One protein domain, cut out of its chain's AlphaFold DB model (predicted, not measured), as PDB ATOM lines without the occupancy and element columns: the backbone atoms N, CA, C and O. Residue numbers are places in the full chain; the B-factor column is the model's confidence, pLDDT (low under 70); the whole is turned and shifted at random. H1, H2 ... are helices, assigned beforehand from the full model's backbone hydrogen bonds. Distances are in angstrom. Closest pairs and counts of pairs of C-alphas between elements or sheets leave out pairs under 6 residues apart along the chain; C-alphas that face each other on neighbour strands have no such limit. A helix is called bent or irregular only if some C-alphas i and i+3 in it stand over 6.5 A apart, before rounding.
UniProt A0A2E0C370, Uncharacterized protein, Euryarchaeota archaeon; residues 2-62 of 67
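This is residues 2 to 62 of the 67 residues of an uncharacterized protein of Euryarchaeota archaeon (UniProt A0A2E0C370). Picture two helices, H2 and H3, laid across each other as an X, crossing near the middle of each, with a shorter helix, H1, set steeply across H2. The two links between the helices, residues 13 to 23 and residues 37 to 46, loop out at opposite ends of the longest axis. The printed part has 61 residues with three named helices, in the order H1, H2, H3 along the chain, and no named strand, and the class is all helix. The whole is compact, with a radius of gyration of the C-alphas of 10.5 A. Its C-alphas span 33 by 22 by 16 A along the three main axes.

Begin at the first printed residue and find C-alpha 2 at (13.352, -17.219, 36.812), where H1 begins. H1 holds residues 2 to 12, Asn 2 to Tyr 12, and measures 15.1 A from first to last C-alpha; watch z climb along it until C-alpha 12 at (9.859, -19.090, 51.387). Residues 13 to 23 then make the link to the next helix. H2 holds residues 24 to 36, Val 24 to Ala 36, and is 18.1 A long from first to last C-alpha. Find its first C-alpha at (15.341, -23.038, 44.366) and see x fall along it. After the link of residues 37 to 46 comes H3, residues 47 to 61, Ser 47 to Phe 61, the longest helix with 15 residues and 20.4 A from first to last C-alpha. Here y falls from C-alpha 47 to C-alpha 61, which stands at (8.113, -31.423, 50.742). None of the three helices is bent or irregular.

Start with H1 and look from it to H2: they touch, with 8 pairs of C-alphas within 8 A, and the closest C-alphas, those of Val 5 and Gln 28, are 6.4 A apart. H1 and H2 run opposite ways at a steep tilt of 68 degrees, only just short of about perpendicular. Next compare H2 with H3, which touch with 12 pairs of C-alphas within 8 A. Their closest C-alphas are those of Ala 30 and Val 53, 5.5 A apart, and their centres are 8.8 A apart. The lines of H2 and H3 stand at 70.3 degrees, only just about perpendicular. Then turn to residues 50 to 54 of H3, with which alone it touches H1. H1 and H3 only just touch, with 3 pairs of C-alphas within 8 A; the closest are those of Val 8 and Arg 50, 6.0 A apart. They run the same way at a steep tilt of 69 degrees, only just short of about perpendicular. The helix packing is mostly crossed, with 0 of the 3 touching pairs at a shallow tilt. In the backbones of H2 and H3 every O i to N i+4 pair is within hydrogen-bond range, and in H1 it is 6 of 7.

The two C-alphas farthest apart are those of Asn 15 and Ser 40, at 32.7 A; look for the first in the link from H1 to H2 and for the second in the link from H2 to H3. The link from H1 to H2, 11 residues, is long, and the link from H2 to H3, 10 residues, is short but not tight. From the first to the last printed C-alpha, Asn 2 to Asn 62, the distance is 23.3 A. The printed part runs from residue 2 to residue 62 and has no cut. The mean pLDDT of the printed part is 94.7, and the model's confidence is low, under 70, at residues 39 to 40.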
ATOM      1  N   ASN A   2      12.329 -17.591  35.817       81.12
ATOM      2  CA  ASN A   2      13.352 -17.219  36.812       81.12
ATOM      3  C   ASN A   2      12.933 -16.065  37.745       81.12
ATOM      4  O   ASN A   2      13.240 -16.124  38.928       81.12
ATOM      5  N   GLU A   3      12.197 -15.063  37.250       94.88
ATOM      6  CA  GLU A   3      11.728 -13.934  38.075       94.88
ATOM      7  C   GLU A   3      10.710 -14.370  39.133       94.88
ATOM      8  O   GLU A   3      10.885 -14.066  40.307       94.88
ATOM      9  N   PHE A   4       9.699 -15.155  38.746       96.81
ATOM     10  CA  PHE A   4       8.715 -15.683  39.693       96.81
ATOM     11  C   PHE A   4       9.352 -16.627  40.721       96.81
ATOM     12  O   PHE A   4       9.058 -16.532  41.903       96.81
ATOM     13  N   VAL A   5      10.280 -17.496  40.306       97.62
ATOM     14  CA  VAL A   5      11.006 -18.372  41.241       97.62
ATOM     15  C   VAL A   5      11.848 -17.557  42.229       97.62
ATOM     16  O   VAL A   5      11.864 -17.893  43.409       97.62
ATOM     17  N   SER A   6      12.512 -16.485  41.777       98.06
ATOM     18  CA  SER A   6      13.239 -15.568  42.667       98.06
ATOM     19  C   SER A   6      12.288 -14.888  43.647       98.06
ATOM     20  O   SER A   6      12.543 -14.883  44.843       98.06
ATOM     21  N   TYR A   7      11.154 -14.397  43.151       98.19
ATOM     22  CA  TYR A   7      10.116 -13.799  43.978       98.19
ATOM     23  C   TYR A   7       9.592 -14.771  45.042       98.19
ATOM     24  O   TYR A   7       9.485 -14.404  46.203       98.19
ATOM     25  N   VAL A   8       9.326 -16.033  44.695       98.25
ATOM     26  CA  VAL A   8       8.921 -17.053  45.676       98.25
ATOM     27  C   VAL A   8      10.058 -17.350  46.666       98.25
ATOM     28  O   VAL A   8       9.797 -17.563  47.849       98.25
ATOM     29  N   TYR A   9      11.316 -17.342  46.213       98.44
ATOM     30  CA  TYR A   9      12.483 -17.553  47.072       98.44
ATOM     31  C   TYR A   9      12.643 -16.444  48.118       98.44
ATOM     32  O   TYR A   9      12.930 -16.751  49.271       98.44
ATOM     33  N   ASP A  10      12.366 -15.188  47.766       98.31
ATOM     34  CA  ASP A  10      12.400 -14.064  48.713       98.31
ATOM     35  C   ASP A  10      11.353 -14.206  49.842       98.31
ATOM     36  O   ASP A  10      11.484 -13.597  50.907       98.31
ATOM     37  N   PHE A  11      10.323 -15.037  49.643       98.25
ATOM     38  CA  PHE A  11       9.317 -15.351  50.658       98.25
ATOM     39  C   PHE A  11       9.646 -16.631  51.423       98.25
ATOM     40  O   PHE A  11       9.780 -16.569  52.638       98.25
ATOM     41  N   TYR A  12       9.785 -17.770  50.739       98.50
ATOM     42  CA  TYR A  12       9.859 -19.090  51.387       98.50
ATOM     43  C   TYR A  12      11.252 -19.723  51.380       98.50
ATOM     44  O   TYR A  12      11.459 -20.789  51.966       98.50
ATOM     45  N   GLY A  13      12.209 -19.101  50.694       98.19
ATOM     46  CA  GLY A  13      13.607 -19.492  50.750       98.19
ATOM     47  C   GLY A  13      14.223 -19.208  52.116       98.19
ATOM     48  O   GLY A  13      13.613 -18.597  52.994       98.19
ATOM     49  N   LYS A  14      15.468 -19.651  52.291       97.75
ATOM     50  CA  LYS A  14      16.223 -19.398  53.520       97.75
ATOM     51  C   LYS A  14      16.359 -17.891  53.768       97.75
ATOM     52  O   LYS A  14      16.864 -17.178  52.902       97.75
ATOM     53  N   ASN A  15      16.021 -17.447  54.975       96.12
ATOM     54  CA  ASN A  15      15.923 -16.044  55.391       96.12
ATOM     55  C   ASN A  15      14.871 -15.219  54.620       96.12
ATOM     56  O   ASN A  15      14.977 -13.992  54.576       96.12
ATOM     57  N   GLY A  16      13.895 -15.873  53.986       96.69
ATOM     58  CA  GLY A  16      12.764 -15.202  53.354       96.69
ATOM     59  C   GLY A  16      11.774 -14.626  54.373       96.69
ATOM     60  O   GLY A  16      11.866 -14.887  55.573       96.69
ATOM     61  N   ILE A  17      10.808 -13.838  53.889       97.31
ATOM     62  CA  ILE A  17       9.766 -13.198  54.723       97.31
ATOM     63  C   ILE A  17       8.988 -14.227  55.561       97.31
ATOM     64  O   ILE A  17       8.665 -13.969  56.720       97.31
ATOM     65  N   TYR A  18       8.708 -15.385  54.969       96.75
ATOM     66  CA  TYR A  18       8.070 -16.540  55.588       96.75
ATOM     67  C   TYR A  18       9.005 -17.738  55.415       96.75
ATOM     68  O   TYR A  18       8.720 -18.647  54.641       96.75
ATOM     69  N   ASP A  19      10.171 -17.694  56.060       97.75
ATOM     70  CA  ASP A  19      11.231 -18.686  55.865       97.75
ATOM     71  C   ASP A  19      10.716 -20.119  56.077       97.75
ATOM     72  O   ASP A  19      10.337 -20.507  57.182       97.75
ATOM     73  N   MET A  20      10.728 -20.915  55.007       98.19
ATOM     74  CA  MET A  20      10.428 -22.351  55.027       98.19
ATOM     75  C   MET A  20      11.671 -23.197  54.711       98.19
ATOM     76  O   MET A  20      11.578 -24.418  54.563       98.19
ATOM     77  N   GLY A  21      12.830 -22.560  54.527       98.12
ATOM     78  CA  GLY A  21      14.066 -23.186  54.076       98.12
ATOM     79  C   GLY A  21      13.990 -23.755  52.657       98.12
ATOM     80  O   GLY A  21      14.786 -24.634  52.316       98.12
ATOM     81  N   ALA A  22      13.045 -23.300  51.826       98.25
ATOM     82  CA  ALA A  22      12.833 -23.866  50.502       98.25
ATOM     83  C   ALA A  22      14.045 -23.622  49.589       98.25
ATOM     84  O   ALA A  22      14.568 -22.513  49.458       98.25
ATOM     85  N   THR A  23      14.503 -24.674  48.917       98.38
ATOM     86  CA  THR A  23      15.540 -24.552  47.888       98.38
ATOM     87  C   THR A  23      14.935 -24.076  46.570       98.38
ATOM     88  O   THR A  23      13.774 -24.351  46.265       98.38
ATOM     89  N   VAL A  24      15.751 -23.442  45.724       97.88
ATOM     90  CA  VAL A  24      15.341 -23.038  44.366       97.88
ATOM     91  C   VAL A  24      14.771 -24.224  43.571       97.88
ATOM     92  O   VAL A  24      13.771 -24.068  42.880       97.88
ATOM     93  N   SER A  25      15.347 -25.424  43.720       98.19
ATOM     94  CA  SER A  25      14.872 -26.644  43.045       98.19
ATOM     95  C   SER A  25      13.477 -27.084  43.515       98.19
ATOM     96  O   SER A  25      12.620 -27.432  42.698       98.19
ATOM     97  N   GLN A  26      13.206 -27.017  44.824       98.56
ATOM     98  CA  GLN A  26      11.873 -27.306  45.365       98.56
ATOM     99  C   GLN A  26      10.843 -26.289  44.871       98.56
ATOM    100  O   GLN A  26       9.756 -26.685  44.457       98.56
ATOM    101  N   ILE A  27      11.201 -25.002  44.841       98.50
ATOM    102  CA  ILE A  27      10.335 -23.929  44.336       98.50
ATOM    103  C   ILE A  27      10.038 -24.115  42.846       98.50
ATOM    104  O   ILE A  27       8.885 -24.009  42.437       98.50
ATOM    105  N   GLN A  28      11.048 -24.433  42.031       97.94
ATOM    106  CA  GLN A  28      10.860 -24.730  40.609       97.94
ATOM    107  C   GLN A  28       9.925 -25.923  40.408       97.94
ATOM    108  O   GLN A  28       8.995 -25.840  39.610       97.94
ATOM    109  N   THR A  29      10.135 -27.002  41.165       97.88
ATOM    110  CA  THR A  29       9.284 -28.198  41.105       97.88
ATOM    111  C   THR A  29       7.840 -27.862  41.471       97.88
ATOM    112  O   THR A  29       6.931 -28.181  40.714       97.88
ATOM    113  N   ALA A  30       7.628 -27.154  42.582       97.69
ATOM    114  CA  ALA A  30       6.299 -26.757  43.031       97.69
ATOM    115  C   ALA A  30       5.611 -25.784  42.056       97.69
ATOM    116  O   ALA A  30       4.413 -25.892  41.823       97.69
ATOM    117  N   THR A  31       6.366 -24.878  41.428       96.19
ATOM    118  CA  THR A  31       5.849 -23.967  40.392       96.19
ATOM    119  C   THR A  31       5.397 -24.734  39.149       96.19
ATOM    120  O   THR A  31       4.344 -24.435  38.595       96.19
ATOM    121  N   ILE A  32       6.169 -25.733  38.713       95.31
ATOM    122  CA  ILE A  32       5.799 -26.590  37.577       95.31
ATOM    123  C   ILE A  32       4.557 -27.415  37.916       95.31
ATOM    124  O   ILE A  32       3.638 -27.456  37.104       95.31
ATOM    125  N   ASP A  33       4.509 -28.027  39.102       95.12
ATOM    126  CA  ASP A  33       3.347 -28.798  39.555       95.12
ATOM    127  C   ASP A  33       2.083 -27.929  39.613       95.12
ATOM    128  O   ASP A  33       1.014 -28.381  39.218       95.12
ATOM    129  N   TYR A  34       2.207 -26.675  40.060       94.12
ATOM    130  CA  TYR A  34       1.103 -25.720  40.075       94.12
ATOM    131  C   TYR A  34       0.621 -25.377  38.659       94.12
ATOM    132  O   TYR A  34      -0.558 -25.535  38.364       94.12
ATOM    133  N   ILE A  35       1.521 -24.978  37.756       92.12
ATOM    134  CA  ILE A  35       1.159 -24.616  36.373       92.12
ATOM    135  C   ILE A  35       0.587 -25.818  35.605       92.12
ATOM    136  O   ILE A  35      -0.251 -25.650  34.724       92.12
ATOM    137  N   ALA A  36       1.060 -27.027  35.911       92.06
ATOM    138  CA  ALA A  36       0.573 -28.262  35.310       92.06
ATOM    139  C   ALA A  36      -0.704 -28.799  35.974       92.06
ATOM    140  O   ALA A  36      -1.315 -29.725  35.435       92.06
ATOM    141  N   SER A  37      -1.092 -28.270  37.139       86.94
ATOM    142  CA  SER A  37      -2.357 -28.632  37.769       86.94
ATOM    143  C   SER A  37      -3.512 -28.098  36.925       86.94
ATOM    144  O   SER A  37      -3.434 -26.998  36.382       86.94
ATOM    145  N   ASP A  38      -4.572 -28.895  36.778       70.44
ATOM    146  CA  ASP A  38      -5.795 -28.516  36.058       70.44
ATOM    147  C   ASP A  38      -6.621 -27.538  36.911       70.44
ATOM    148  O   ASP A  38      -7.731 -27.835  37.357       70.44
ATOM    149  N   ASP A  39      -6.020 -26.392  37.235       67.31
ATOM    150  CA  ASP A  39      -6.711 -25.264  37.836       67.31
ATOM    151  C   ASP A  39      -7.166 -24.350  36.693       67.31
ATOM    152  O   ASP A  39      -6.376 -23.879  35.876       67.31
ATOM    153  N   SER A  40      -8.472 -24.103  36.612       69.62
ATOM    154  CA  SER A  40      -9.075 -23.231  35.590       69.62
ATOM    155  C   SER A  40      -8.608 -21.766  35.671       69.62
ATOM    156  O   SER A  40      -8.985 -20.942  34.834       69.62
ATOM    157  N   LEU A  41      -7.825 -21.431  36.699       78.56
ATOM    158  CA  LEU A  41      -7.288 -20.105  36.941       78.56
ATOM    159  C   LEU A  41      -5.996 -19.874  36.138       78.56
ATOM    160  O   LEU A  41      -5.062 -20.671  36.222       78.56
ATOM    161  N   PRO A  42      -5.900 -18.770  35.376       86.69
ATOM    162  CA  PRO A  42      -4.667 -18.421  34.683       86.69
ATOM    163  C   PRO A  42      -3.532 -18.087  35.658       86.69
ATOM    164  O   PRO A  42      -3.754 -17.436  36.677       86.69
ATOM    165  N   PHE A  43      -2.308 -18.463  35.288       90.94
ATOM    166  CA  PHE A  43      -1.083 -18.088  35.996       90.94
ATOM    167  C   PHE A  43      -0.690 -16.637  35.679       90.94
ATOM    168  O   PHE A  43      -0.439 -16.313  34.513       90.94
ATOM    169  N   TYR A  44      -0.570 -15.781  36.698       94.06
ATOM    170  CA  TYR A  44      -0.192 -14.366  36.546       94.06
ATOM    171  C   TYR A  44       1.175 -14.016  37.157       94.06
ATOM    172  O   TYR A  44       1.701 -12.929  36.915       94.06
ATOM    173  N   GLY A  45       1.775 -14.936  37.910       94.19
ATOM    174  CA  GLY A  45       2.979 -14.709  38.698       94.19
ATOM    175  C   GLY A  45       2.753 -13.800  39.912       94.19
ATOM    176  O   GLY A  45       3.687 -13.117  40.333       94.19
ATOM    177  N   ASP A  46       1.535 -13.749  40.450       95.44
ATOM    178  CA  ASP A  46       1.150 -12.822  41.513       95.44
ATOM    179  C   ASP A  46       1.252 -13.437  42.927       95.44
ATOM    180  O   ASP A  46       1.884 -14.473  43.159       95.44
ATOM    181  N   SER A  47       0.680 -12.759  43.926       96.56
ATOM    182  CA  SER A  47       0.645 -13.282  45.294       96.56
ATOM    183  C   SER A  47      -0.196 -14.550  45.438       96.56
ATOM    184  O   SER A  47       0.155 -15.381  46.265       96.56
ATOM    185  N   LEU A  48      -1.278 -14.721  44.670       95.44
ATOM    186  CA  LEU A  48      -2.095 -15.933  44.721       95.44
ATOM    187  C   LEU A  48      -1.296 -17.127  44.197       95.44
ATOM    188  O   LEU A  48      -1.234 -18.155  44.869       95.44
ATOM    189  N   ASP A  49      -0.618 -16.964  43.059       96.12
ATOM    190  CA  ASP A  49       0.264 -17.991  42.496       96.12
ATOM    191  C   ASP A  49       1.360 -18.397  43.493       96.12
ATOM    192  O   ASP A  49       1.671 -19.579  43.661       96.12
ATOM    193  N   ARG A  50       1.933 -17.419  44.205       97.31
ATOM    194  CA  ARG A  50       2.933 -17.668  45.250       97.31
ATOM    195  C   ARG A  50       2.366 -18.517  46.393       97.31
ATOM    196  O   ARG A  50       3.016 -19.478  46.801       97.31
ATOM    197  N   GLU A  51       1.166 -18.212  46.890       97.25
ATOM    198  CA  GLU A  51       0.531 -19.013  47.949       97.25
ATOM    199  C   GLU A  51       0.186 -20.435  47.466       97.25
ATOM    200  O   GLU A  51       0.344 -21.392  48.220       97.25
ATOM    201  N   ARG A  52      -0.190 -20.619  46.193       96.25
ATOM    202  CA  ARG A  52      -0.372 -21.965  45.616       96.25
ATOM    203  C   ARG A  52       0.926 -22.765  45.605       96.25
ATOM    204  O   ARG A  52       0.931 -23.949  45.944       96.25
ATOM    205  N   VAL A  53       2.044 -22.114  45.284       97.25
ATOM    206  CA  VAL A  53       3.366 -22.738  45.398       97.25
ATOM    207  C   VAL A  53       3.683 -23.091  46.851       97.25
ATOM    208  O   VAL A  53       4.179 -24.190  47.094       97.25
ATOM    209  N   ARG A  54       3.345 -22.235  47.825       98.06
ATOM    210  CA  ARG A  54       3.487 -22.546  49.260       98.06
ATOM    211  C   ARG A  54       2.741 -23.821  49.646       98.06
ATOM    212  O   ARG A  54       3.318 -24.687  50.299       98.06
ATOM    213  N   ASP A  55       1.495 -23.966  49.206       97.25
ATOM    214  CA  ASP A  55       0.669 -25.134  49.524       97.25
ATOM    215  C   ASP A  55       1.304 -26.432  48.987       97.25
ATOM    216  O   ASP A  55       1.301 -27.473  49.658       97.25
ATOM    217  N   ILE A  56       1.930 -26.375  47.808       97.88
ATOM    218  CA  ILE A  56       2.683 -27.505  47.248       97.88
ATOM    219  C   ILE A  56       3.988 -27.730  48.017       97.88
ATOM    220  O   ILE A  56       4.321 -28.874  48.322       97.88
ATOM    221  N   LEU A  57       4.709 -26.671  48.395       98.50
ATOM    222  CA  LEU A  57       5.913 -26.786  49.224       98.50
ATOM    223  C   LEU A  57       5.614 -27.500  50.551       98.50
ATOM    224  O   LEU A  57       6.352 -28.402  50.957       98.50
ATOM    225  N   THR A  58       4.497 -27.161  51.190       98.00
ATOM    226  CA  THR A  58       4.036 -27.826  52.408       98.00
ATOM    227  C   THR A  58       3.592 -29.262  52.150       98.00
ATOM    228  O   THR A  58       4.063 -30.172  52.826       98.00
ATOM    229  N   SER A  59       2.715 -29.511  51.179       97.75
ATOM    230  CA  SER A  59       2.138 -30.850  50.973       97.75
ATOM    231  C   SER A  59       3.124 -31.867  50.383       97.75
ATOM    232  O   SER A  59       3.111 -33.030  50.785       97.75
ATOM    233  N   LYS A  60       4.003 -31.445  49.465       98.06
ATOM    234  CA  LYS A  60       4.950 -32.323  48.755       98.06
ATOM    235  C   LYS A  60       6.285 -32.484  49.475       98.06
ATOM    236  O   LYS A  60       6.856 -33.571  49.454       98.06
ATOM    237  N   PHE A  61       6.793 -31.419  50.098       97.94
ATOM    238  CA  PHE A  61       8.113 -31.423  50.742       97.94
ATOM    239  C   PHE A  61       8.049 -31.322  52.270       97.94
ATOM    240  O   PHE A  61       9.097 -31.327  52.914       97.94
ATOM    241  N   ASN A  62       6.846 -31.265  52.855       97.94
ATOM    242  CA  ASN A  62       6.624 -31.135  54.299       97.94
ATOM    243  C   ASN A  62       7.347 -29.919  54.912       97.94
ATOM    244  O   ASN A  62       7.792 -29.961  56.061       97.94
TER     245      ASN A  62